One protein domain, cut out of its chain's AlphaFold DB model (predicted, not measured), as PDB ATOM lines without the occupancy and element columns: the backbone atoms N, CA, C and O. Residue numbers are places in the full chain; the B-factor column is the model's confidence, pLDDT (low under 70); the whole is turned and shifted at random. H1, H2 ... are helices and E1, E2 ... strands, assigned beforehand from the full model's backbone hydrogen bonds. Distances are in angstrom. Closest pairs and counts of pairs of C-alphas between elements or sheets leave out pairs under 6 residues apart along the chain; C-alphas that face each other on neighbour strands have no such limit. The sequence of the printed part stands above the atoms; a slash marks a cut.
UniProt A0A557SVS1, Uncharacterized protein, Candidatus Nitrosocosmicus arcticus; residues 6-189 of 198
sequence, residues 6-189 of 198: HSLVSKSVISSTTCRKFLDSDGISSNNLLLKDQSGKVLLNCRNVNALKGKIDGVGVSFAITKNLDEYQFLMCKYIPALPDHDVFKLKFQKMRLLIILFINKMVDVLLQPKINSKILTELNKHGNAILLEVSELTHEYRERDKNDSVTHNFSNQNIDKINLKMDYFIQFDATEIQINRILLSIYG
ATOM      1  N   HIS A   6     106.133 169.784 105.347       79.88
ATOM      2  CA  HIS A   6     106.212 171.158 105.829       79.88
ATOM      3  C   HIS A   6     106.454 171.213 107.337       79.88
ATOM      4  O   HIS A   6     107.337 171.931 107.791       79.88
ATOM      5  N   SER A   7     105.716 170.425 108.120       81.38
ATOM      6  CA  SER A   7     105.906 170.361 109.574       81.38
ATOM      7  C   SER A   7     107.293 169.817 109.933       81.38
ATOM      8  O   SER A   7     107.948 170.363 110.820       81.38
ATOM      9  N   LEU A   8     107.793 168.818 109.196       80.06
ATOM     10  CA  LEU A   8     109.144 168.278 109.386       80.06
ATOM     11  C   LEU A   8     110.236 169.314 109.085       80.06
ATOM     12  O   LEU A   8     111.151 169.485 109.892       80.06
ATOM     13  N   VAL A   9     110.128 170.039 107.965       81.56
ATOM     14  CA  VAL A   9     111.060 171.123 107.608       81.56
ATOM     15  C   VAL A   9     111.002 172.226 108.662       81.56
ATOM     16  O   VAL A   9     112.038 172.596 109.212       81.56
ATOM     17  N   SER A  10     109.802 172.705 109.009       79.62
ATOM     18  CA  SER A  10     109.614 173.744 110.025       79.62
ATOM     19  C   SER A  10     110.227 173.336 111.360       79.62
ATOM     20  O   SER A  10     110.995 174.104 111.928       79.62
ATOM     21  N   LYS A  11     109.981 172.112 111.843       78.94
ATOM     22  CA  LYS A  11     110.607 171.613 113.076       78.94
ATOM     23  C   LYS A  11     112.126 171.524 112.952       78.94
ATOM     24  O   LYS A  11     112.816 171.938 113.877       78.94
ATOM     25  N   SER A  12     112.660 171.031 111.835       77.25
ATOM     26  CA  SER A  12     114.111 170.913 111.614       77.25
ATOM     27  C   SER A  12     114.826 172.273 111.643       77.25
ATOM     28  O   SER A  12     115.906 172.404 112.228       77.25
ATOM     29  N   VAL A  13     114.196 173.298 111.059       75.12
ATOM     30  CA  VAL A  13     114.741 174.659 110.950       75.12
ATOM     31  C   VAL A  13     114.544 175.456 112.245       75.12
ATOM     32  O   VAL A  13     115.486 176.096 112.710       75.12
ATOM     33  N   ILE A  14     113.348 175.397 112.842       64.88
ATOM     34  CA  ILE A  14     112.944 176.214 114.001       64.88
ATOM     35  C   ILE A  14     113.429 175.614 115.326       64.88
ATOM     36  O   ILE A  14     113.729 176.369 116.253       64.88
ATOM     37  N   SER A  15     113.566 174.282 115.437       61.16
ATOM     38  CA  SER A  15     114.139 173.638 116.632       61.16
ATOM     39  C   SER A  15     115.664 173.813 116.683       61.16
ATOM     40  O   SER A  15     116.467 172.888 116.609       61.16
ATOM     41  N   SER A  16     116.084 175.061 116.865       55.19
ATOM     42  CA  SER A  16     117.418 175.438 117.339       55.19
ATOM     43  C   SER A  16     117.650 175.030 118.806       55.19
ATOM     44  O   SER A  16     118.730 175.241 119.360       55.19
ATOM     45  N   THR A  17     116.652 174.416 119.451       56.19
ATOM     46  CA  THR A  17     116.681 173.948 120.836       56.19
ATOM     47  C   THR A  17     117.596 172.729 120.984       56.19
ATOM     48  O   THR A  17     117.166 171.581 120.972       56.19
ATOM     49  N   THR A  18     118.883 173.031 121.161       64.88
ATOM     50  CA  THR A  18     120.024 172.150 121.451       64.88
ATOM     51  C   THR A  18     120.426 171.188 120.336       64.88
ATOM     52  O   THR A  18     119.770 170.190 120.071       64.88
ATOM     53  N   CYS A  19     121.594 171.446 119.743       83.12
ATOM     54  CA  CYS A  19     122.278 170.489 118.881       83.12
ATOM     55  C   CYS A  19     122.683 169.263 119.691       83.12
ATOM     56  O   CYS A  19     123.640 169.323 120.468       83.12
ATOM     57  N   ARG A  20     121.963 168.156 119.515       87.81
ATOM     58  CA  ARG A  20     122.274 166.875 120.145       87.81
ATOM     59  C   ARG A  20     122.521 165.825 119.076       87.81
ATOM     60  O   ARG A  20     121.989 165.909 117.971       87.81
ATOM     61  N   LYS A  21     123.361 164.859 119.426       91.50
ATOM     62  CA  LYS A  21     123.529 163.639 118.649       91.50
ATOM     63  C   LYS A  21     122.306 162.746 118.832       91.50
ATOM     64  O   LYS A  21     121.752 162.686 119.930       91.50
ATOM     65  N   PHE A  22     121.921 162.050 117.771       91.81
ATOM     66  CA  PHE A  22     120.960 160.960 117.827       91.81
ATOM     67  C   PHE A  22     121.551 159.745 118.541       91.81
ATOM     68  O   PHE A  22     120.837 159.046 119.259       91.81
ATOM     69  N   LEU A  23     122.848 159.477 118.360       93.12
ATOM     70  CA  LEU A  23     123.515 158.333 118.967       93.12
ATOM     71  C   LEU A  23     123.879 158.579 120.423       93.12
ATOM     72  O   LEU A  23     124.701 159.435 120.747       93.12
ATOM     73  N   ASP A  24     123.326 157.727 121.277       91.94
ATOM     74  CA  ASP A  24     123.721 157.580 122.677       91.94
ATOM     75  C   ASP A  24     124.680 156.383 122.853       91.94
ATOM     76  O   ASP A  24     125.554 156.387 123.712       91.94
ATOM     77  N   SER A  25     124.550 155.355 122.001       91.38
ATOM     78  CA  SER A  25     125.446 154.190 121.936       91.38
ATOM     79  C   SER A  25     125.517 153.672 120.502       91.38
ATOM     80  O   SER A  25     124.476 153.533 119.866       91.38
ATOM     81  N   ASP A  26     126.715 153.384 119.981       83.12
ATOM     82  CA  ASP A  26     126.940 153.219 118.534       83.12
ATOM     83  C   ASP A  26     126.806 151.801 117.970       83.12
ATOM     84  O   ASP A  26     126.788 151.630 116.752       83.12
ATOM     85  N   GLY A  27     126.721 150.767 118.809       81.94
ATOM     86  CA  GLY A  27     126.677 149.381 118.337       81.94
ATOM     87  C   GLY A  27     127.931 148.927 117.569       81.94
ATOM     88  O   GLY A  27     127.917 147.870 116.931       81.94
ATOM     89  N   ILE A  28     129.008 149.723 117.569       79.94
ATOM     90  CA  ILE A  28     130.289 149.421 116.911       79.94
ATOM     91  C   ILE A  28     131.351 149.188 117.977       79.94
ATOM     92  O   ILE A  28     131.958 148.123 118.018       79.94
ATOM     93  N   SER A  29     131.532 150.167 118.861       79.75
ATOM     94  CA  SER A  29     132.398 150.075 120.042       79.75
ATOM     95  C   SER A  29     131.712 149.380 121.223       79.75
ATOM     96  O   SER A  29     132.352 149.012 122.204       79.75
ATOM     97  N   SER A  30     130.398 149.178 121.121       82.94
ATOM     98  CA  SER A  30     129.536 148.574 122.134       82.94
ATOM     99  C   SER A  30     128.634 147.508 121.507       82.94
ATOM    100  O   SER A  30     128.369 147.526 120.307       82.94
ATOM    101  N   ASN A  31     128.106 146.581 122.315       87.62
ATOM    102  CA  ASN A  31     127.150 145.572 121.831       87.62
ATOM    103  C   ASN A  31     125.694 146.091 121.764       87.62
ATOM    104  O   ASN A  31     124.763 145.309 121.561       87.62
ATOM    105  N   ASN A  32     125.487 147.399 121.954       91.62
ATOM    106  CA  ASN A  32     124.176 148.042 121.990       91.62
ATOM    107  C   ASN A  32     124.168 149.272 121.075       91.62
ATOM    108  O   ASN A  32     125.050 150.122 121.176       91.62
ATOM    109  N   LEU A  33     123.144 149.395 120.236       92.38
ATOM    110  CA  LEU A  33     122.850 150.609 119.480       92.38
ATOM    111  C   LEU A  33     121.651 151.303 120.127       92.38
ATOM    112  O   LEU A  33     120.580 150.705 120.249       92.38
ATOM    113  N   LEU A  34     121.828 152.561 120.519       95.12
ATOM    114  CA  LEU A  34     120.780 153.383 121.108       95.12
ATOM    115  C   LEU A  34     120.696 154.713 120.366       95.12
ATOM    116  O   LEU A  34     121.646 155.497 120.381       95.12
ATOM    117  N   LEU A  35     119.539 154.951 119.750       95.25
ATOM    118  CA  LEU A  35     119.188 156.203 119.095       95.25
ATOM    119  C   LEU A  35     118.091 156.914 119.879       95.25
ATOM    120  O   LEU A  35     117.092 156.299 120.269       95.25
ATOM    121  N   LYS A  36     118.260 158.218 120.065       93.69
ATOM    122  CA  LYS A  36     117.284 159.128 120.657       93.69
ATOM    123  C   LYS A  36     117.034 160.289 119.705       93.69
ATOM    124  O   LYS A  36     117.933 160.692 118.980       93.69
ATOM    125  N   ASP A  37     115.823 160.824 119.692       87.81
ATOM    126  CA  ASP A  37     115.553 162.065 118.975       87.81
ATOM    127  C   ASP A  37     116.136 163.278 119.718       87.81
ATOM    128  O   ASP A  37     116.679 163.173 120.822       87.81
ATOM    129  N   GLN A  38     115.989 164.462 119.126       81.38
ATOM    130  CA  GLN A  38     116.504 165.711 119.693       81.38
ATOM    131  C   GLN A  38     115.839 166.086 121.037       81.38
ATOM    132  O   GLN A  38     116.436 166.803 121.842       81.38
ATOM    133  N   SER A  39     114.641 165.558 121.332       82.81
ATOM    134  CA  SER A  39     113.973 165.712 122.634       82.81
ATOM    135  C   SER A  39     114.485 164.729 123.698       82.81
ATOM    136  O   SER A  39     114.216 164.903 124.884       82.81
ATOM    137  N   GLY A  40     115.269 163.723 123.294       86.19
ATOM    138  CA  GLY A  40     115.781 162.652 124.149       86.19
ATOM    139  C   GLY A  40     114.900 161.400 124.177       86.19
ATOM    140  O   GLY A  40     115.221 160.449 124.895       86.19
ATOM    141  N   LYS A  41     113.809 161.359 123.403       90.25
ATOM    142  CA  LYS A  41     112.940 160.184 123.295       90.25
ATOM    143  C   LYS A  41     113.656 159.085 122.517       90.25
ATOM    144  O   LYS A  41     114.236 159.335 121.468       90.25
ATOM    145  N   VAL A  42     113.587 157.852 123.011       93.88
ATOM    146  CA  VAL A  42     114.191 156.688 122.347       93.88
ATOM    147  C   VAL A  42     113.497 156.418 121.009       93.88
ATOM    148  O   VAL A  42     112.282 156.226 120.970       93.88
ATOM    149  N   LEU A  43     114.289 156.376 119.938       92.81
ATOM    150  CA  LEU A  43     113.873 155.984 118.589       92.81
ATOM    151  C   LEU A  43     114.137 154.498 118.340       92.81
ATOM    152  O   LEU A  43     113.282 153.789 117.822       92.81
ATOM    153  N   LEU A  44     115.315 154.017 118.743       94.00
ATOM    154  CA  LEU A  44     115.729 152.630 118.558       94.00
ATOM    155  C   LEU A  44     116.622 152.197 119.714       94.00
ATOM    156  O   LEU A  44     117.554 152.905 120.082       94.00
ATOM    157  N   ASN A  45     116.364 151.008 120.249       93.50
ATOM    158  CA  ASN A  45     117.230 150.352 121.222       93.50
ATOM    159  C   ASN A  45     117.473 148.912 120.771       93.50
ATOM    160  O   ASN A  45     116.661 148.023 121.025       93.50
ATOM    161  N   CYS A  46     118.580 148.693 120.068       90.06
ATOM    162  CA  CYS A  46     118.991 147.375 119.616       90.06
ATOM    163  C   CYS A  46     120.064 146.830 120.561       90.06
ATOM    164  O   CYS A  46     121.197 147.313 120.594       90.06
ATOM    165  N   ARG A  47     119.696 145.803 121.328       89.25
ATOM    166  CA  ARG A  47     120.632 145.040 122.156       89.25
ATOM    167  C   ARG A  47     121.197 143.874 121.357       89.25
ATOM    168  O   ARG A  47     120.492 143.281 120.546       89.25
ATOM    169  N   ASN A  48     122.437 143.503 121.652       88.38
ATOM    170  CA  ASN A  48     123.137 142.401 120.994       88.38
ATOM    171  C   ASN A  48     123.309 142.610 119.481       88.38
ATOM    172  O   ASN A  48     122.983 141.756 118.652       88.38
ATOM    173  N   VAL A  49     123.843 143.779 119.133       90.31
ATOM    174  CA  VAL A  49     124.104 144.216 117.757       90.31
ATOM    175  C   VAL A  49     124.911 143.185 116.962       90.31
ATOM    176  O   VAL A  49     124.641 142.981 115.778       90.31
ATOM    177  N   ASN A  50     125.856 142.485 117.593       88.94
ATOM    178  CA  ASN A  50     126.665 141.471 116.911       88.94
ATOM    179  C   ASN A  50     125.825 140.298 116.387       88.94
ATOM    180  O   ASN A  50     126.053 139.827 115.275       88.94
ATOM    181  N   ALA A  51     124.803 139.876 117.136       89.44
ATOM    182  CA  ALA A  51     123.885 138.840 116.676       89.44
ATOM    183  C   ALA A  51     123.029 139.314 115.490       89.44
ATOM    184  O   ALA A  51     122.740 138.523 114.596       89.44
ATOM    185  N   LEU A  52     122.638 140.593 115.462       88.75
ATOM    186  CA  LEU A  52     121.883 141.161 114.344       88.75
ATOM    187  C   LEU A  52     122.750 141.268 113.081       88.75
ATOM    188  O   LEU A  52     122.321 140.841 112.011       88.75
ATOM    189  N   LYS A  53     123.990 141.753 113.226       89.00
ATOM    190  CA  LYS A  53     124.988 141.828 112.147       89.00
ATOM    191  C   LYS A  53     125.257 140.463 111.510       89.00
ATOM    192  O   LYS A  53     125.392 140.389 110.300       89.00
ATOM    193  N   GLY A  54     125.307 139.395 112.311       86.19
ATOM    194  CA  GLY A  54     125.514 138.031 111.810       86.19
ATOM    195  C   GLY A  54     124.299 137.403 111.120       86.19
ATOM    196  O   GLY A  54     124.442 136.365 110.484       86.19
ATOM    197  N   LYS A  55     123.103 137.992 111.255       88.06
ATOM    198  CA  LYS A  55     121.859 137.466 110.665       88.06
ATOM    199  C   LYS A  55     121.383 138.244 109.447       88.06
ATOM    200  O   LYS A  55     120.615 137.703 108.657       88.06
ATOM    201  N   ILE A  56     121.742 139.521 109.354       88.94
ATOM    202  CA  ILE A  56     121.160 140.440 108.382       88.94
ATOM    203  C   ILE A  56     122.274 141.223 107.713       88.94
ATOM    204  O   ILE A  56     122.875 142.130 108.298       88.94
ATOM    205  N   ASP A  57     122.503 140.877 106.453       87.75
ATOM    206  CA  ASP A  57     123.499 141.530 105.623       87.75
ATOM    207  C   ASP A  57     123.218 143.031 105.508       87.75
ATOM    208  O   ASP A  57     122.076 143.481 105.390       87.75
ATOM    209  N   GLY A  58     124.288 143.822 105.560       87.94
ATOM    210  CA  GLY A  58     124.218 145.275 105.427       87.94
ATOM    211  C   GLY A  58     123.880 146.042 106.709       87.94
ATOM    212  O   GLY A  58     124.149 147.238 106.746       87.94
ATOM    213  N   VAL A  59     123.401 145.405 107.788       91.06
ATOM    214  CA  VAL A  59     123.098 146.111 109.057       91.06
ATOM    215  C   VAL A  59     124.326 146.796 109.649       91.06
ATOM    216  O   VAL A  59     124.252 147.941 110.091       91.06
ATOM    217  N   GLY A  60     125.483 146.128 109.628       90.94
ATOM    218  CA  GLY A  60     126.726 146.731 110.119       90.94
ATOM    219  C   GLY A  60     127.105 148.003 109.355       90.94
ATOM    220  O   GLY A  60     127.548 148.975 109.966       90.94
ATOM    221  N   VAL A  61     126.862 148.019 108.041       92.94
ATOM    222  CA  VAL A  61     127.074 149.190 107.182       92.94
ATOM    223  C   VAL A  61     126.085 150.297 107.540       92.94
ATOM    224  O   VAL A  61     126.499 151.439 107.709       92.94
ATOM    225  N   SER A  62     124.808 149.970 107.756       92.62
ATOM    226  CA  SER A  62     123.796 150.948 108.177       92.62
ATOM    227  C   SER A  62     124.166 151.635 109.491       92.62
ATOM    228  O   SER A  62     123.974 152.844 109.630       92.62
ATOM    229  N   PHE A  63     124.741 150.894 110.442       92.88
ATOM    230  CA  PHE A  63     125.190 151.454 111.721       92.88
ATOM    231  C   PHE A  63     126.373 152.403 111.544       92.88
ATOM    232  O   PHE A  63     126.357 153.501 112.096       92.88
ATOM    233  N   ALA A  64     127.358 152.024 110.727       93.81
ATOM    234  CA  ALA A  64     128.482 152.897 110.395       93.81
ATOM    235  C   ALA A  64     128.028 154.180 109.677       93.81
ATOM    236  O   ALA A  64     128.452 155.273 110.051       93.81
ATOM    237  N   ILE A  65     127.116 154.064 108.707       96.06
ATOM    238  CA  ILE A  65     126.556 155.219 107.994       96.06
ATOM    239  C   ILE A  65     125.822 156.146 108.961       96.06
ATOM    240  O   ILE A  65     126.077 157.347 108.979       96.06
ATOM    241  N   THR A  66     124.949 155.583 109.800       94.81
ATOM    242  CA  THR A  66     124.179 156.340 110.798       94.81
ATOM    243  C   THR A  66     125.100 157.099 111.746       94.81
ATOM    244  O   THR A  66     124.857 158.271 112.014       94.81
ATOM    245  N   LYS A  67     126.190 156.467 112.200       95.06
ATOM    246  CA  LYS A  67     127.214 157.113 113.027       95.06
ATOM    247  C   LYS A  67     127.831 158.330 112.367       95.06
ATOM    248  O   LYS A  67     127.841 159.404 112.963       95.06
ATOM    249  N   ASN A  68     128.304 158.171 111.142       96.75
ATOM    250  CA  ASN A  68     128.961 159.263 110.442       96.75
ATOM    251  C   ASN A  68     127.968 160.396 110.127       96.75
ATOM    252  O   ASN A  68     128.288 161.567 110.317       96.75
ATOM    253  N   LEU A  69     126.739 160.069 109.707       96.81
ATOM    254  CA  LEU A  69     125.710 161.074 109.430       96.81
ATOM    255  C   LEU A  69     125.308 161.841 110.694       96.81
ATOM    256  O   LEU A  69     125.145 163.057 110.635       96.81
ATOM    257  N   ASP A  70     125.195 161.170 111.839       95.00
ATOM    258  CA  ASP A  70     124.912 161.821 113.121       95.00
ATOM    259  C   ASP A  70     126.028 162.801 113.531       95.00
ATOM    260  O   ASP A  70     125.766 163.921 113.979       95.00
ATOM    261  N   GLU A  71     127.292 162.438 113.301       95.38
ATOM    262  CA  GLU A  71     128.424 163.344 113.523       95.38
ATOM    263  C   GLU A  71     128.345 164.600 112.646       95.38
ATOM    264  O   GLU A  71     128.507 165.716 113.157       95.38
ATOM    265  N   TYR A  72     128.036 164.447 111.356       96.56
ATOM    266  CA  TYR A  72     127.848 165.582 110.454       96.56
ATOM    267  C   TYR A  72     126.624 166.424 110.815       96.56
ATOM    268  O   TYR A  72     126.713 167.653 110.828       96.56
ATOM    269  N   GLN A  73     125.494 165.805 111.159       93.88
ATOM    270  CA  GLN A  73     124.300 166.522 111.605       93.88
ATOM    271  C   GLN A  73     124.600 167.375 112.836       93.88
ATOM    272  O   GLN A  73     124.178 168.538 112.895       93.88
ATOM    273  N   PHE A  74     125.317 166.819 113.812       93.25
ATOM    274  CA  PHE A  74     125.720 167.534 115.016       93.25
ATOM    275  C   PHE A  74     126.644 168.709 114.693       93.25
ATOM    276  O   PHE A  74     126.456 169.807 115.220       93.25
ATOM    277  N   LEU A  75     127.614 168.505 113.799       94.25
ATOM    278  CA  LEU A  75     128.536 169.549 113.369       94.25
ATOM    279  C   LEU A  75     127.819 170.690 112.634       94.25
ATOM    280  O   LEU A  75     127.950 171.846 113.031       94.25
ATOM    281  N   MET A  76     127.022 170.378 111.609       93.44
ATOM    282  CA  MET A  76     126.254 171.374 110.853       93.44
ATOM    283  C   MET A  76     125.295 172.150 111.752       93.44
ATOM    284  O   MET A  76     125.165 173.364 111.613       93.44
ATOM    285  N   CYS A  77     124.664 171.474 112.717       91.44
ATOM    286  CA  CYS A  77     123.799 172.132 113.692       91.44
ATOM    287  C   CYS A  77     124.541 173.223 114.472       91.44
ATOM    288  O   CYS A  77     123.964 174.269 114.748       91.44
ATOM    289  N   LYS A  78     125.826 173.021 114.785       90.94
ATOM    290  CA  LYS A  78     126.652 174.045 115.441       90.94
ATOM    291  C   LYS A  78     127.049 175.189 114.512       90.94
ATOM    292  O   LYS A  78     127.278 176.291 114.996       90.94
ATOM    293  N   TYR A  79     127.157 174.942 113.208       91.94
ATOM    294  CA  TYR A  79     127.528 175.969 112.230       91.94
ATOM    295  C   TYR A  79     126.367 176.900 111.887       91.94
ATOM    296  O   TYR A  79     126.554 178.109 111.833       91.94
ATOM    297  N   ILE A  80     125.164 176.352 111.708       92.00
ATOM    298  CA  ILE A  80     123.976 177.085 111.243       92.00
ATOM    299  C   ILE A  80     123.676 178.379 112.025       92.00
ATOM    300  O   ILE A  80     123.415 179.388 111.368       92.00
ATOM    301  N   PRO A  81     123.704 178.416 113.375       89.94
ATOM    302  CA  PRO A  81     123.379 179.629 114.129       89.94
ATOM    303  C   PRO A  81     124.345 180.790 113.885       89.94
ATOM    304  O   PRO A  81     123.965 181.940 114.069       89.94
ATOM    305  N   ALA A  82     125.585 180.498 113.481       89.81
ATOM    306  CA  ALA A  82     126.604 181.508 113.215       89.81
ATOM    307  C   ALA A  82     126.510 182.104 111.799       89.81
ATOM    308  O   ALA A  82     127.265 183.016 111.473       89.81
ATOM    309  N   LEU A  83     125.622 181.577 110.951       89.81
ATOM    310  CA  LEU A  83     125.484 181.998 109.563       89.81
ATOM    311  C   LEU A  83     124.282 182.932 109.379       89.81
ATOM    312  O   LEU A  83     123.225 182.684 109.972       89.81
ATOM    313  N   PRO A  84     124.401 183.975 108.538       90.44
ATOM    314  CA  PRO A  84     123.260 184.777 108.105       90.44
ATOM    315  C   PRO A  84     122.203 183.939 107.377       90.44
ATOM    316  O   PRO A  84     122.526 182.951 106.724       90.44
ATOM    317  N   ASP A  85     120.936 184.353 107.441       89.94
ATOM    318  CA  ASP A  85     119.820 183.641 106.788       89.94
ATOM    319  C   ASP A  85     119.947 183.570 105.261       89.94
ATOM    320  O   ASP A  85     119.466 182.628 104.636       89.94
ATOM    321  N   HIS A  86     120.657 184.529 104.669       89.06
ATOM    322  CA  HIS A  86     120.972 184.562 103.245       89.06
ATOM    323  C   HIS A  86     122.255 183.800 102.877       89.06
ATOM    324  O   HIS A  86     122.628 183.803 101.712       89.06
ATOM    325  N   ASP A  87     122.962 183.164 103.813       91.44
ATOM    326  CA  ASP A  87     124.166 182.391 103.488       91.44
ATOM    327  C   ASP A  87     123.784 181.046 102.839       91.44
ATOM    328  O   ASP A  87     123.025 180.244 103.400       91.44
ATOM    329  N   VAL A  88     124.332 180.771 101.652       92.56
ATOM    330  CA  VAL A  88     124.094 179.535 100.888       92.56
ATOM    331  C   VAL A  88     124.439 178.285 101.703       92.56
ATOM    332  O   VAL A  88     123.698 177.299 101.647       92.56
ATOM    333  N   PHE A  89     125.513 178.306 102.498       93.69
ATOM    334  CA  PHE A  89     125.873 177.174 103.350       93.69
ATOM    335  C   PHE A  89     124.861 176.969 104.467       93.69
ATOM    336  O   PHE A  89     124.568 175.822 104.791       93.69
ATOM    337  N   LYS A  90     124.264 178.032 105.024       93.25
ATOM    338  CA  LYS A  90     123.196 177.870 106.021       93.25
ATOM    339  C   LYS A  90     122.015 177.116 105.427       93.25
ATOM    340  O   LYS A  90     121.531 176.156 106.028       93.25
ATOM    341  N   LEU A  91     121.584 177.523 104.236       93.31
ATOM    342  CA  LEU A  91     120.467 176.900 103.531       93.31
ATOM    343  C   LEU A  91     120.785 175.438 103.185       93.31
ATOM    344  O   LEU A  91     120.004 174.542 103.514       93.31
ATOM    345  N   LYS A  92     121.972 175.160 102.628       95.19
ATOM    346  CA  LYS A  92     122.428 173.792 102.338       95.19
ATOM    347  C   LYS A  92     122.554 172.927 103.594       95.19
ATOM    348  O   LYS A  92     122.061 171.802 103.608       95.19
ATOM    349  N   PHE A  93     123.131 173.446 104.676       95.19
ATOM    350  CA  PHE A  93     123.254 172.722 105.942       95.19
ATOM    351  C   PHE A  93     121.898 172.380 106.556       95.19
ATOM    352  O   PHE A  93     121.740 171.281 107.085       95.19
ATOM    353  N   GLN A  94     120.901 173.261 106.464       93.62
ATOM    354  CA  GLN A  94     119.552 172.939 106.937       93.62
ATOM    355  C   GLN A  94     118.920 171.801 106.132       93.62
ATOM    356  O   GLN A  94     118.322 170.896 106.721       93.62
ATOM    357  N   LYS A  95     119.112 171.786 104.807       93.50
ATOM    358  CA  LYS A  95     118.658 170.673 103.961       93.50
ATOM    359  C   LYS A  95     119.365 169.372 104.295       93.50
ATOM    360  O   LYS A  95     118.696 168.367 104.499       93.50
ATOM    361  N   MET A  96     120.688 169.398 104.434       95.44
ATOM    362  CA  MET A  96     121.452 168.205 104.796       95.44
ATOM    363  C   MET A  96     121.070 167.681 106.180       95.44
ATOM    364  O   MET A  96     120.924 166.474 106.353       95.44
ATOM    365  N   ARG A  97     120.820 168.556 107.163       93.06
ATOM    366  CA  ARG A  97     120.286 168.134 108.467       93.06
ATOM    367  C   ARG A  97     118.927 167.456 108.335       93.06
ATOM    368  O   ARG A  97     118.751 166.382 108.900       93.06
ATOM    369  N   LEU A  98     117.990 168.046 107.591       92.56
ATOM    370  CA  LEU A  98     116.682 167.432 107.349       92.56
ATOM    371  C   LEU A  98     116.829 166.058 106.686       92.56
ATOM    372  O   LEU A  98     116.223 165.089 107.134       92.56
ATOM    373  N   LEU A  99     117.666 165.969 105.656       94.12
ATOM    374  CA  LEU A  99     117.919 164.744 104.911       94.12
ATOM    375  C   LEU A  99     118.487 163.631 105.803       94.12
ATOM    376  O   LEU A  99     118.025 162.494 105.746       94.12
ATOM    377  N   ILE A 100     119.425 163.968 106.693       94.81
ATOM    378  CA  ILE A 100     119.969 163.035 107.689       94.81
ATOM    379  C   ILE A 100     118.878 162.552 108.650       94.81
ATOM    380  O   ILE A 100     118.811 161.362 108.948       94.81
ATOM    381  N   ILE A 101     118.002 163.444 109.117       91.56
ATOM    382  CA  ILE A 101     116.893 163.078 110.010       91.56
ATOM    383  C   ILE A 101     115.938 162.102 109.314       91.56
ATOM    384  O   ILE A 101     115.573 161.078 109.892       91.56
ATOM    385  N   LEU A 102     115.559 162.394 108.067       92.25
ATOM    386  CA  LEU A 102     114.705 161.523 107.258       92.25
ATOM    387  C   LEU A 102     115.353 160.151 107.043       92.25
ATOM    388  O   LEU A 102     114.699 159.124 107.232       92.25
ATOM    389  N   PHE A 103     116.651 160.128 106.731       95.12
ATOM    390  CA  PHE A 103     117.423 158.898 106.595       95.12
ATOM    391  C   PHE A 103     117.421 158.065 107.884       95.12
ATOM    392  O   PHE A 103     117.107 156.875 107.841       95.12
ATOM    393  N   ILE A 104     117.734 158.679 109.032       93.69
ATOM    394  CA  ILE A 104     117.773 157.989 110.330       93.69
ATOM    395  C   ILE A 104     116.394 157.423 110.672       93.69
ATOM    396  O   ILE A 104     116.302 156.258 111.049       93.69
ATOM    397  N   ASN A 105     115.322 158.197 110.487       91.75
ATOM    398  CA  ASN A 105     113.959 157.723 110.730       91.75
ATOM    399  C   ASN A 105     113.608 156.530 109.831       91.75
ATOM    400  O   ASN A 105     113.142 155.507 110.327       91.75
ATOM    401  N   LYS A 106     113.918 156.603 108.529       92.75
ATOM    402  CA  LYS A 106     113.687 155.492 107.593       92.75
ATOM    403  C   LYS A 106     114.476 154.241 107.980       92.75
ATOM    404  O   LYS A 106     113.963 153.129 107.876       92.75
ATOM    405  N   MET A 107     115.717 154.415 108.425       93.38
ATOM    406  CA  MET A 107     116.576 153.331 108.894       93.38
ATOM    407  C   MET A 107     115.984 152.671 110.147       93.38
ATOM    408  O   MET A 107     115.853 151.446 110.187       93.38
ATOM    409  N   VAL A 108     115.547 153.470 111.124       93.38
ATOM    410  CA  VAL A 108     114.848 152.987 112.324       93.38
ATOM    411  C   VAL A 108     113.590 152.206 111.942       93.38
ATOM    412  O   VAL A 108     113.427 151.077 112.401       93.38
ATOM    413  N   ASP A 109     112.754 152.746 111.055       93.00
ATOM    414  CA  ASP A 109     111.530 152.083 110.601       93.00
ATOM    415  C   ASP A 109     111.817 150.712 109.985       93.00
ATOM    416  O   ASP A 109     111.137 149.741 110.309       93.00
ATOM    417  N   VAL A 110     112.844 150.606 109.132       92.44
ATOM    418  CA  VAL A 110     113.257 149.336 108.512       92.44
ATOM    419  C   VAL A 110     113.711 148.325 109.564       92.44
ATOM    420  O   VAL A 110     113.347 147.154 109.472       92.44
ATOM    421  N   LEU A 111     114.477 148.753 110.571       91.25
ATOM    422  CA  LEU A 111     114.986 147.863 111.620       91.25
ATOM    423  C   LEU A 111     113.929 147.427 112.633       91.25
ATOM    424  O   LEU A 111     114.091 146.383 113.263       91.25
ATOM    425  N   LEU A 112     112.857 148.201 112.795       91.69
ATOM    426  CA  LEU A 112     111.727 147.841 113.649       91.69
ATOM    427  C   LEU A 112     110.744 146.879 112.966       91.69
ATOM    428  O   LEU A 112     109.838 146.365 113.625       91.69
ATOM    429  N   GLN A 113     110.907 146.596 111.667       91.44
ATOM    430  CA  GLN A 113     110.052 145.631 110.978       91.44
ATOM    431  C   GLN A 113     110.266 144.209 111.525       91.44
ATOM    432  O   GLN A 113     111.410 143.784 111.691       91.44
ATOM    433  N   PRO A 114     109.192 143.410 111.705       85.75
ATOM    434  CA  PRO A 114     109.301 142.024 112.177       85.75
ATOM    435  C   PRO A 114     110.214 141.147 111.312       85.75
ATOM    436  O   PRO A 114     110.842 140.211 111.801       85.75
ATOM    437  N   LYS A 115     110.283 141.455 110.012       88.50
ATOM    438  CA  LYS A 115     111.185 140.828 109.053       88.50
ATOM    439  C   LYS A 115     111.904 141.916 108.268       88.50
ATOM    440  O   LYS A 115     111.357 142.458 107.312       88.50
ATOM    441  N   ILE A 116     113.132 142.211 108.674       89.25
ATOM    442  CA  ILE A 116     113.968 143.211 108.010       89.25
ATOM    443  C   ILE A 116     114.276 142.738 106.587       89.25
ATOM    444  O   ILE A 116     114.798 141.642 106.365       89.25
ATOM    445  N   ASN A 117     113.945 143.577 105.612       87.75
ATOM    446  CA  ASN A 117     114.220 143.319 104.208       87.75
ATOM    447  C   ASN A 117     115.638 143.798 103.853       87.75
ATOM    448  O   ASN A 117     115.879 144.997 103.708       87.75
ATOM    449  N   SER A 118     116.568 142.856 103.678       87.12
ATOM    450  CA  SER A 118     117.974 143.148 103.356       87.12
ATOM    451  C   SER A 118     118.151 143.922 102.047       87.12
ATOM    452  O   SER A 118     119.071 144.733 101.940       87.12
ATOM    453  N   LYS A 119     117.253 143.751 101.067       90.06
ATOM    454  CA  LYS A 119     117.290 144.520  99.814       90.06
ATOM    455  C   LYS A 119     116.981 145.994 100.066       90.06
ATOM    456  O   LYS A 119     117.717 146.851  99.589       90.06
ATOM    457  N   ILE A 120     115.941 146.283 100.853       90.81
ATOM    458  CA  ILE A 120     115.599 147.665 101.240       90.81
ATOM    459  C   ILE A 120     116.762 148.292 102.009       90.81
ATOM    460  O   ILE A 120     117.154 149.416 101.718       90.81
ATOM    461  N   LEU A 121     117.352 147.547 102.944       91.56
ATOM    462  CA  LEU A 121     118.490 148.021 103.725       91.56
ATOM    463  C   LEU A 121     119.723 148.304 102.853       91.56
ATOM    464  O   LEU A 121     120.425 149.286 103.072       91.56
ATOM    465  N   THR A 122     119.970 147.473 101.840       93.12
ATOM    466  CA  THR A 122     121.077 147.659 100.893       93.12
ATOM    467  C   THR A 122     120.896 148.920 100.052       93.12
ATOM    468  O   THR A 122     121.839 149.698  99.917       93.12
ATOM    469  N   GLU A 123     119.695 149.160  99.521       93.12
ATOM    470  CA  GLU A 123     119.405 150.398  98.784       93.12
ATOM    471  C   GLU A 123     119.491 151.626  99.694       93.12
ATOM    472  O   GLU A 123     120.108 152.627  99.329       93.12
ATOM    473  N   LEU A 124     118.981 151.517 100.924       94.12
ATOM    474  CA  LEU A 124     119.117 152.575 101.917       94.12
ATOM    475  C   LEU A 124     120.597 152.865 102.212       94.12
ATOM    476  O   LEU A 124     120.994 154.022 102.222       94.12
ATOM    477  N   ASN A 125     121.448 151.847 102.355       95.81
ATOM    478  CA  ASN A 125     122.888 152.036 102.556       95.81
ATOM    479  C   ASN A 125     123.570 152.747 101.380       95.81
ATOM    480  O   ASN A 125     124.424 153.605 101.602       95.81
ATOM    481  N   LYS A 126     123.202 152.431 100.131       95.94
ATOM    482  CA  LYS A 126     123.721 153.156  98.957       95.94
ATOM    483  C   LYS A 126     123.356 154.634  99.028       95.94
ATOM    484  O   LYS A 126     124.223 155.489  98.863       95.94
ATOM    485  N   HIS A 127     122.094 154.924  99.332       95.31
ATOM    486  CA  HIS A 127     121.615 156.291  99.470       95.31
ATOM    487  C   HIS A 127     122.309 157.031 100.624       95.31
ATOM    488  O   HIS A 127     122.800 158.140 100.441       95.31
ATOM    489  N   GLY A 128     122.444 156.388 101.785       96.94
ATOM    490  CA  GLY A 128     123.139 156.943 102.944       96.94
ATOM    491  C   GLY A 128     124.612 157.259 102.675       96.94
ATOM    492  O   GLY A 128     125.097 158.302 103.104       96.94
ATOM    493  N   ASN A 129     125.314 156.420 101.907       97.69
ATOM    494  CA  ASN A 129     126.681 156.716 101.465       97.69
ATOM    495  C   ASN A 129     126.746 157.922 100.516       97.69
ATOM    496  O   ASN A 129     127.675 158.719 100.609       97.69
ATOM    497  N   ALA A 130     125.763 158.082  99.628       97.19
ATOM    498  CA  ALA A 130     125.702 159.240  98.742       97.19
ATOM    499  C   ALA A 130     125.440 160.544  99.522       97.19
ATOM    500  O   ALA A 130     126.071 161.558  99.234       97.19
ATOM    501  N   ILE A 131     124.583 160.502 100.552       97.69
ATOM    502  CA  ILE A 131     124.384 161.620 101.493       97.69
ATOM    503  C   ILE A 131     125.681 161.915 102.259       97.69
ATOM    504  O   ILE A 131     126.034 163.079 102.444       97.69
ATOM    505  N   LEU A 132     126.392 160.873 102.714       97.75
ATOM    506  CA  LEU A 132     127.661 161.019 103.431       97.75
ATOM    507  C   LEU A 132     128.725 161.725 102.595       97.75
ATOM    508  O   LEU A 132     129.425 162.593 103.113       97.75
ATOM    509  N   LEU A 133     128.843 161.355 101.321       98.06
ATOM    510  CA  LEU A 133     129.782 161.994 100.408       98.06
ATOM    511  C   LEU A 133     129.458 163.485 100.271       98.06
ATOM    512  O   LEU A 133     130.300 164.317 100.603       98.06
ATOM    513  N   GLU A 134     128.210 163.809  99.931       97.69
ATOM    514  CA  GLU A 134     127.743 165.191  99.774       97.69
ATOM    515  C   GLU A 134     127.979 166.036 101.031       97.69
ATOM    516  O   GLU A 134     128.525 167.136 100.963       97.69
ATOM    517  N   VAL A 135     127.602 165.524 102.211       97.69
ATOM    518  CA  VAL A 135     127.756 166.285 103.460       97.69
ATOM    519  C   VAL A 135     129.224 166.469 103.833       97.69
ATOM    520  O   VAL A 135     129.585 167.504 104.400       97.69
ATOM    521  N   SER A 136     130.077 165.489 103.519       97.75
ATOM    522  CA  SER A 136     131.512 165.570 103.780       97.75
ATOM    523  C   SER A 136     132.177 166.651 102.930       97.75
ATOM    524  O   SER A 136     132.903 167.484 103.476       97.75
ATOM    525  N   GLU A 137     131.853 166.697 101.637       97.25
ATOM    526  CA  GLU A 137     132.366 167.680 100.682       97.25
ATOM    527  C   GLU A 137     131.852 169.077 101.024       97.25
ATOM    528  O   GLU A 137     132.652 169.988 101.213       97.25
ATOM    529  N   LEU A 138     130.544 169.233 101.256       96.44
ATOM    530  CA  LEU A 138     129.945 170.510 101.653       96.44
ATOM    531  C   LEU A 138     130.561 171.065 102.948       96.44
ATOM    532  O   LEU A 138     130.814 172.262 103.083       96.44
ATOM    533  N   THR A 139     130.800 170.192 103.929       95.81
ATOM    534  CA  THR A 139     131.437 170.581 105.193       95.81
ATOM    535  C   THR A 139     132.892 170.993 104.982       95.81
ATOM    536  O   THR A 139     133.372 171.891 105.676       95.81
ATOM    537  N   HIS A 140     133.604 170.333 104.068       95.94
ATOM    538  CA  HIS A 140     134.971 170.689 103.712       95.94
ATOM    539  C   HIS A 140     135.019 172.038 102.986       95.94
ATOM    540  O   HIS A 140     135.715 172.932 103.457       95.94
ATOM    541  N   GLU A 141     134.197 172.237 101.954       93.88
ATOM    542  CA  GLU A 141     134.049 173.511 101.234       93.88
ATOM    543  C   GLU A 141     133.767 174.676 102.194       93.88
ATOM    544  O   GLU A 141     134.410 175.720 102.131       93.88
ATOM    545  N   TYR A 142     132.861 174.479 103.155       94.00
ATOM    546  CA  TYR A 142     132.569 175.484 104.175       94.00
ATOM    547  C   TYR A 142     133.771 175.824 105.067       94.00
ATOM    548  O   TYR A 142     133.910 176.965 105.507       94.00
ATOM    549  N   ARG A 143     134.619 174.842 105.394       92.44
ATOM    550  CA  ARG A 143     135.804 175.054 106.243       92.44
ATOM    551  C   ARG A 143     136.915 175.783 105.496       92.44
ATOM    552  O   ARG A 143     137.578 176.611 106.114       92.44
ATOM    553  N   GLU A 144     137.074 175.490 104.208       91.69
ATOM    554  CA  GLU A 144     138.086 176.101 103.338       91.69
ATOM    555  C   GLU A 144     137.664 177.470 102.787       91.69
ATOM    556  O   GLU A 144     138.484 178.174 102.200       91.69
ATOM    557  N   ARG A 145     136.398 177.873 102.965       86.94
ATOM    558  CA  ARG A 145     135.911 179.158 102.454       86.94
ATOM    559  C   ARG A 145     136.705 180.330 103.035       86.94
ATOM    560  O   ARG A 145     136.971 180.385 104.241       86.94
ATOM    561  N   ASP A 146     136.972 181.328 102.196       79.94
ATOM    562  CA  ASP A 146     137.450 182.614 102.686       79.94
ATOM    563  C   ASP A 146     136.331 183.286 103.489       79.94
ATOM    564  O   ASP A 146     135.272 183.637 102.968       79.94
ATOM    565  N   LYS A 147     136.560 183.455 104.794       73.06
ATOM    566  CA  LYS A 147     135.594 184.088 105.701       73.06
ATOM    567  C   LYS A 147     135.389 185.572 105.396       73.06
ATOM    568  O   LYS A 147     134.420 186.142 105.889       73.06
ATOM    569  N   ASN A 148     136.279 186.175 104.608       71.50
ATOM    570  CA  ASN A 148     136.179 187.562 104.172       71.50
ATOM    571  C   ASN A 148     135.399 187.716 102.854       71.50
ATOM    572  O   ASN A 148     135.020 188.835 102.515       71.50
ATOM    573  N   ASP A 149     135.109 186.625 102.133       68.00
ATOM    574  CA  ASP A 149     134.297 186.656 100.912       68.00
ATOM    575  C   ASP A 149     132.807 186.465 101.226       68.00
ATOM    576  O   ASP A 149     132.217 185.383 101.090       68.00
ATOM    577  N   SER A 150     132.187 187.562 101.663       61.75
ATOM    578  CA  SER A 150     130.757 187.613 101.963       61.75
ATOM    579  C   SER A 150     129.872 187.704 100.717       61.75
ATOM    580  O   SER A 150     128.661 187.594 100.847       61.75
ATOM    581  N   VAL A 151     130.413 187.955  99.520       66.88
ATOM    582  CA  VAL A 151     129.592 188.216  98.322       66.88
ATOM    583  C   VAL A 151     129.281 186.920  97.579       66.88
ATOM    584  O   VAL A 151     128.138 186.699  97.174       66.88
ATOM    585  N   THR A 152     130.265 186.029  97.445       68.81
ATOM    586  CA  THR A 152     130.126 184.785  96.669       68.81
ATOM    587  C   THR A 152     129.066 183.840  97.245       68.81
ATOM    588  O   THR A 152     128.365 183.146  96.496       68.81
ATOM    589  N   HIS A 153     128.893 183.865  98.568       75.69
ATOM    590  CA  HIS A 153     128.055 182.932  99.324       75.69
ATOM    591  C   HIS A 153     126.683 183.488  99.706       75.69
ATOM    592  O   HIS A 153     125.930 182.815 100.412       75.69
ATOM    593  N   ASN A 154     126.334 184.681  99.223       79.62
ATOM    594  CA  ASN A 154     125.013 185.245  99.445       79.62
ATOM    595  C   ASN A 154     123.998 184.667  98.459       79.62
ATOM    596  O   ASN A 154     124.186 184.647  97.238       79.62
ATOM    597  N   PHE A 155     122.889 184.208  99.020       82.19
ATOM    598  CA  PHE A 155     121.707 183.805  98.298       82.19
ATOM    599  C   PHE A 155     120.990 185.032  97.729       82.19
ATOM    600  O   PHE A 155     120.796 186.044  98.402       82.19
ATOM    601  N   SER A 156     120.554 184.905  96.479       76.69
ATOM    602  CA  SER A 156     119.661 185.842  95.803       76.69
ATOM    603  C   SER A 156     118.561 185.036  95.122       76.69
ATOM    604  O   SER A 156     118.882 184.028  94.491       76.69
ATOM    605  N   ASN A 157     117.314 185.513  95.134       68.25
ATOM    606  CA  ASN A 157     116.171 184.817  94.516       68.25
ATOM    607  C   ASN A 157     116.375 184.472  93.026       68.25
ATOM    608  O   ASN A 157     115.752 183.548  92.518       68.25
ATOM    609  N   GLN A 158     117.285 185.166  92.336       67.38
ATOM    610  CA  GLN A 158     117.667 184.905  90.944       67.38
ATOM    611  C   GLN A 158     118.525 183.640  90.744       67.38
ATOM    612  O   GLN A 158     118.730 183.228  89.611       67.38
ATOM    613  N   ASN A 159     119.035 183.027  91.819       75.06
ATOM    614  CA  ASN A 159     120.008 181.933  91.772       75.06
ATOM    615  C   ASN A 159     119.628 180.798  92.738       75.06
ATOM    616  O   ASN A 159     120.438 180.392  93.575       75.06
ATOM    617  N   ILE A 160     118.393 180.290  92.647       77.94
ATOM    618  CA  ILE A 160     117.932 179.187  93.509       77.94
ATOM    619  C   ILE A 160     118.803 177.933  93.379       77.94
ATOM    620  O   ILE A 160     119.028 177.229  94.359       77.94
ATOM    621  N   ASP A 161     119.412 177.719  92.216       83.50
ATOM    622  CA  ASP A 161     120.276 176.566  91.986       83.50
ATOM    623  C   ASP A 161     121.548 176.580  92.838       83.50
ATOM    624  O   ASP A 161     122.099 175.522  93.136       83.50
ATOM    625  N   LYS A 162     121.984 177.751  93.331       86.56
ATOM    626  CA  LYS A 162     123.141 177.839  94.236       86.56
ATOM    627  C   LYS A 162     122.931 177.077  95.533       86.56
ATOM    628  O   LYS A 162     123.915 176.651  96.135       86.56
ATOM    629  N   ILE A 163     121.684 176.920  95.979       90.56
ATOM    630  CA  ILE A 163     121.385 176.174  97.198       90.56
ATOM    631  C   ILE A 163     121.146 174.694  96.922       90.56
ATOM    632  O   ILE A 163     121.117 173.948  97.894       90.56
ATOM    633  N   ASN A 164     121.020 174.245  95.669       93.69
ATOM    634  CA  ASN A 164     120.798 172.832  95.344       93.69
ATOM    635  C   ASN A 164     121.992 171.954  95.747       93.69
ATOM    636  O   ASN A 164     123.149 172.389  95.743       93.69
ATOM    637  N   LEU A 165     121.676 170.724  96.132       94.25
ATOM    638  CA  LEU A 165     122.619 169.638  96.340       94.25
ATOM    639  C   LEU A 165     123.021 169.045  94.979       94.25
ATOM    640  O   LEU A 165     122.409 169.342  93.952       94.25
ATOM    641  N   LYS A 166     124.046 168.188  94.945       93.75
ATOM    642  CA  LYS A 166     124.498 167.549  93.692       93.75
ATOM    643  C   LYS A 166     123.452 166.628  93.059       93.75
ATOM    644  O   LYS A 166     123.523 166.356  91.862       93.75
ATOM    645  N   MET A 167     122.497 166.137  93.845       93.00
ATOM    646  CA  MET A 167     121.344 165.378  93.369       93.00
ATOM    647  C   MET A 167     120.131 165.597  94.269       93.00
ATOM    648  O   MET A 167     120.265 165.940  95.445       93.00
ATOM    649  N   ASP A 168     118.944 165.311  93.734       94.25
ATOM    650  CA  ASP A 168     117.714 165.335  94.519       94.25
ATOM    651  C   ASP A 168     117.592 164.066  95.374       94.25
ATOM    652  O   ASP A 168     116.991 163.056  94.994       94.25
ATOM    653  N   TYR A 169     118.194 164.119  96.561       94.38
ATOM    654  CA  TYR A 169     118.116 163.032  97.532       94.38
ATOM    655  C   TYR A 169     116.713 162.875  98.144       94.38
ATOM    656  O   TYR A 169     116.394 161.807  98.671       94.38
ATOM    657  N   PHE A 170     115.867 163.909  98.088       93.19
ATOM    658  CA  PHE A 170     114.571 163.915  98.769       93.19
ATOM    659  C   PHE A 170     113.542 162.995  98.113       93.19
ATOM    660  O   PHE A 170     112.608 162.569  98.791       93.19
ATOM    661  N   ILE A 171     113.763 162.599  96.854       91.38
ATOM    662  CA  ILE A 171     112.894 161.665  96.116       91.38
ATOM    663  C   ILE A 171     112.733 160.332  96.865       91.38
ATOM    664  O   ILE A 171     111.684 159.701  96.787       91.38
ATOM    665  N   GLN A 172     113.734 159.915  97.649       88.00
ATOM    666  CA  GLN A 172     113.661 158.699  98.475       88.00
ATOM    667  C   GLN A 172     112.755 158.836  99.715       88.00
ATOM    668  O   GLN A 172     112.522 157.858 100.431       88.00
ATOM    669  N   PHE A 173     112.252 160.042  99.971       88.62
ATOM    670  CA  PHE A 173     111.431 160.417 101.119       88.62
ATOM    671  C   PHE A 173     110.129 161.108 100.687       88.62
ATOM    672  O   PHE A 173     109.603 161.939 101.425       88.62
ATOM    673  N   ASP A 174     109.627 160.767  99.494       88.94
ATOM    674  CA  ASP A 174     108.356 161.252  98.936       88.94
ATOM    675  C   ASP A 174     108.267 162.792  98.835       88.94
ATOM    676  O   ASP A 174     107.193 163.385  98.956       88.94
ATOM    677  N   ALA A 175     109.407 163.447  98.609       90.69
ATOM    678  CA  ALA A 175     109.520 164.889  98.407       90.69
ATOM    679  C   ALA A 175     110.531 165.202  97.294       90.69
ATOM    680  O   ALA A 175     111.292 164.338  96.874       90.69
ATOM    681  N   THR A 176     110.567 166.443  96.818       93.19
ATOM    682  CA  THR A 176     111.621 166.923  95.911       93.19
ATOM    683  C   THR A 176     112.424 168.035  96.556       93.19
ATOM    684  O   THR A 176     111.921 168.795  97.389       93.19
ATOM    685  N   GLU A 177     113.671 168.190  96.133       93.06
ATOM    686  CA  GLU A 177     114.522 169.284  96.586       93.06
ATOM    687  C   GLU A 177     113.882 170.655  96.318       93.06
ATOM    688  O   GLU A 177     113.968 171.553  97.154       93.06
ATOM    689  N   ILE A 178     113.153 170.797  95.208       91.25
ATOM    690  CA  ILE A 178     112.397 172.013  94.880       91.25
ATOM    691  C   ILE A 178     111.345 172.307  95.956       91.25
ATOM    692  O   ILE A 178     111.230 173.447  96.411       91.25
ATOM    693  N   GLN A 179     110.582 171.298  96.388       90.81
ATOM    694  CA  GLN A 179     109.595 171.462  97.459       90.81
ATOM    695  C   GLN A 179     110.272 171.867  98.773       90.81
ATOM    696  O   GLN A 179     109.802 172.787  99.443       90.81
ATOM    697  N   ILE A 180     111.399 171.237  99.117       92.00
ATOM    698  CA  ILE A 180     112.164 171.572 100.326       92.00
ATOM    699  C   ILE A 180     112.699 173.003 100.266       92.00
ATOM    700  O   ILE A 180     112.540 173.744 101.234       92.00
ATOM    701  N   ASN A 181     113.280 173.417  99.135       91.69
ATOM    702  CA  ASN A 181     113.768 174.778  98.924       91.69
ATOM    703  C   ASN A 181     112.648 175.800  99.138       91.69
ATOM    704  O   ASN A 181     112.854 176.778  99.851       91.69
ATOM    705  N   ARG A 182     111.453 175.561  98.576       89.31
ATOM    706  CA  ARG A 182     110.301 176.463  98.736       89.31
ATOM    707  C   ARG A 182     109.915 176.658 100.198       89.31
ATOM    708  O   ARG A 182     109.762 177.791 100.645       89.31
ATOM    709  N   ILE A 183     109.800 175.563 100.948       90.06
ATOM    710  CA  ILE A 183     109.426 175.615 102.367       90.06
ATOM    711  C   ILE A 183     110.531 176.299 103.182       90.06
ATOM    712  O   ILE A 183     110.248 177.166 104.004       90.06
ATOM    713  N   LEU A 184     111.796 175.944 102.934       90.00
ATOM    714  CA  LEU A 184     112.947 176.504 103.642       90.00
ATOM    715  C   LEU A 184     113.064 178.018 103.438       90.00
ATOM    716  O   LEU A 184     113.213 178.759 104.406       90.00
ATOM    717  N   LEU A 185     112.975 178.476 102.192       90.06
ATOM    718  CA  LEU A 185     113.057 179.891 101.837       90.06
ATOM    719  C   LEU A 185     111.878 180.690 102.405       90.06
ATOM    720  O   LEU A 185     112.090 181.787 102.915       90.06
ATOM    721  N   SER A 186     110.673 180.110 102.414       89.06
ATOM    722  CA  SER A 186     109.506 180.714 103.065       89.06
ATOM    723  C   SER A 186     109.721 180.919 104.570       89.06
ATOM    724  O   SER A 186     109.387 181.985 105.084       89.06
ATOM    725  N   ILE A 187     110.337 179.959 105.274       88.06
ATOM    726  CA  ILE A 187     110.653 180.093 106.710       88.06
ATOM    727  C   ILE A 187     111.632 181.247 106.971       88.06
ATOM    728  O   ILE A 187     111.501 181.940 107.977       88.06
ATOM    729  N   TYR A 188     112.589 181.469 106.070       87.50
ATOM    730  CA  TYR A 188     113.549 182.573 106.164       87.50
ATOM    731  C   TYR A 188     113.037 183.902 105.582       87.50
ATOM    732  O   TYR A 188     113.783 184.878 105.545       87.50
ATOM    733  N   GLY A 189     111.777 183.966 105.140       86.69
ATOM    734  CA  GLY A 189     111.165 185.195 104.630       86.69
ATOM    735  C   GLY A 189     111.629 185.610 103.231       86.69
ATOM    736  O   GLY A 189     111.507 186.780 102.876       86.69
TER     737      GLY A 189
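What this domain is: This is residues 6 to 189 of the 198 residues of an uncharacterized protein of Candidatus Nitrosocosmicus arcticus (UniProt A0A557SVS1). Three long helices, H3, H4 and H5, make an up-and-down bundle along the longest axis, and a small sheet of three strands packs beside one end of it, next to residues 63 to 71 of H3 and 104 to 111 of H4. Farther along, the short helices H1 and H6 pack on H4, with H8 beside H1. The 184 printed residues hold, in chain order, H1, E1, E2, E3, H2, H3, H4, H5, H6, H7 and H8; the sheet order is E1 - E2 - E3, antiparallel, and the class is mostly helix. The whole is compact, with a radius of gyration of the C-alphas of 17.0 A, and elongated, spanning 53 by 29 by 27 A.

How they stand to each other: H1, residues 6 to 14, touches the hub H4, residues 88 to 111, which meets it with residues 94 to 98 alone; the closest C-alphas, of Ser 12 and Leu 98, are 6.1 A apart. E1, residues 23 to 26, E2, residues 32 to 36, and E3, residues 42 to 47, form a meander, each strand the antiparallel neighbour of the one before. In the hairpin E1 and E2, N 24 and O 34 are 2.9 A apart; in the hairpin E2 and E3, N 46 and O 33 are 2.8 A apart. H2, residues 49 to 53, and H3, residues 59 to 82, only just touch, and only at the corner, with 3 pairs of C-alphas within 8 A. H3 and H4 touch at a shallow tilt of 30 degrees, opposite ways; the closest C-alphas are those of Ile 80 and Lys 90, 5.3 A. H5, residues 118 to 144, touches H4 at a shallow tilt of 22 degrees, opposite ways, closest at the C-alphas of Met 96 and Val 135, 6.7 A. H6, residues 157 to 163, touches residues 88 to 92 of H4 alone, closest at the C-alphas of Val 88 and Ile 163, 5.7 A. H7, residues 169 to 173, only just touches H4, with 3 pairs of C-alphas within 8 A, the closest being Leu 99 and Phe 170, 7.0 A. H8, residues 177 to 187, touches H1, closest at the C-alphas of His 6 and Ile 183, 6.5 A. Every O i to N i+4 pair is within hydrogen-bond range in H1, H2, H4, H5 and H8; H3 has 18 of 20, H6 0 of 3 with 2 of 4 O i to N i+3 pairs, and H7 0 of 1 with 2 of 2.

Where its parts are: H1 begins at C-alpha 6, (106.212, 171.158, 105.829). H3 measures 35.8 A, H4 34.7 A and H5 38.6 A. H8 ends at C-alpha 187, (110.653, 180.093, 106.710).

The domain as a whole: The two C-alphas farthest apart, of Pro 114 and Asn 148, are 53.5 A apart. The printed part has no cut; H5 to H6 is a long link. Residues 14 to 18, 149 to 152 and 157 to 158 have pLDDT under 70.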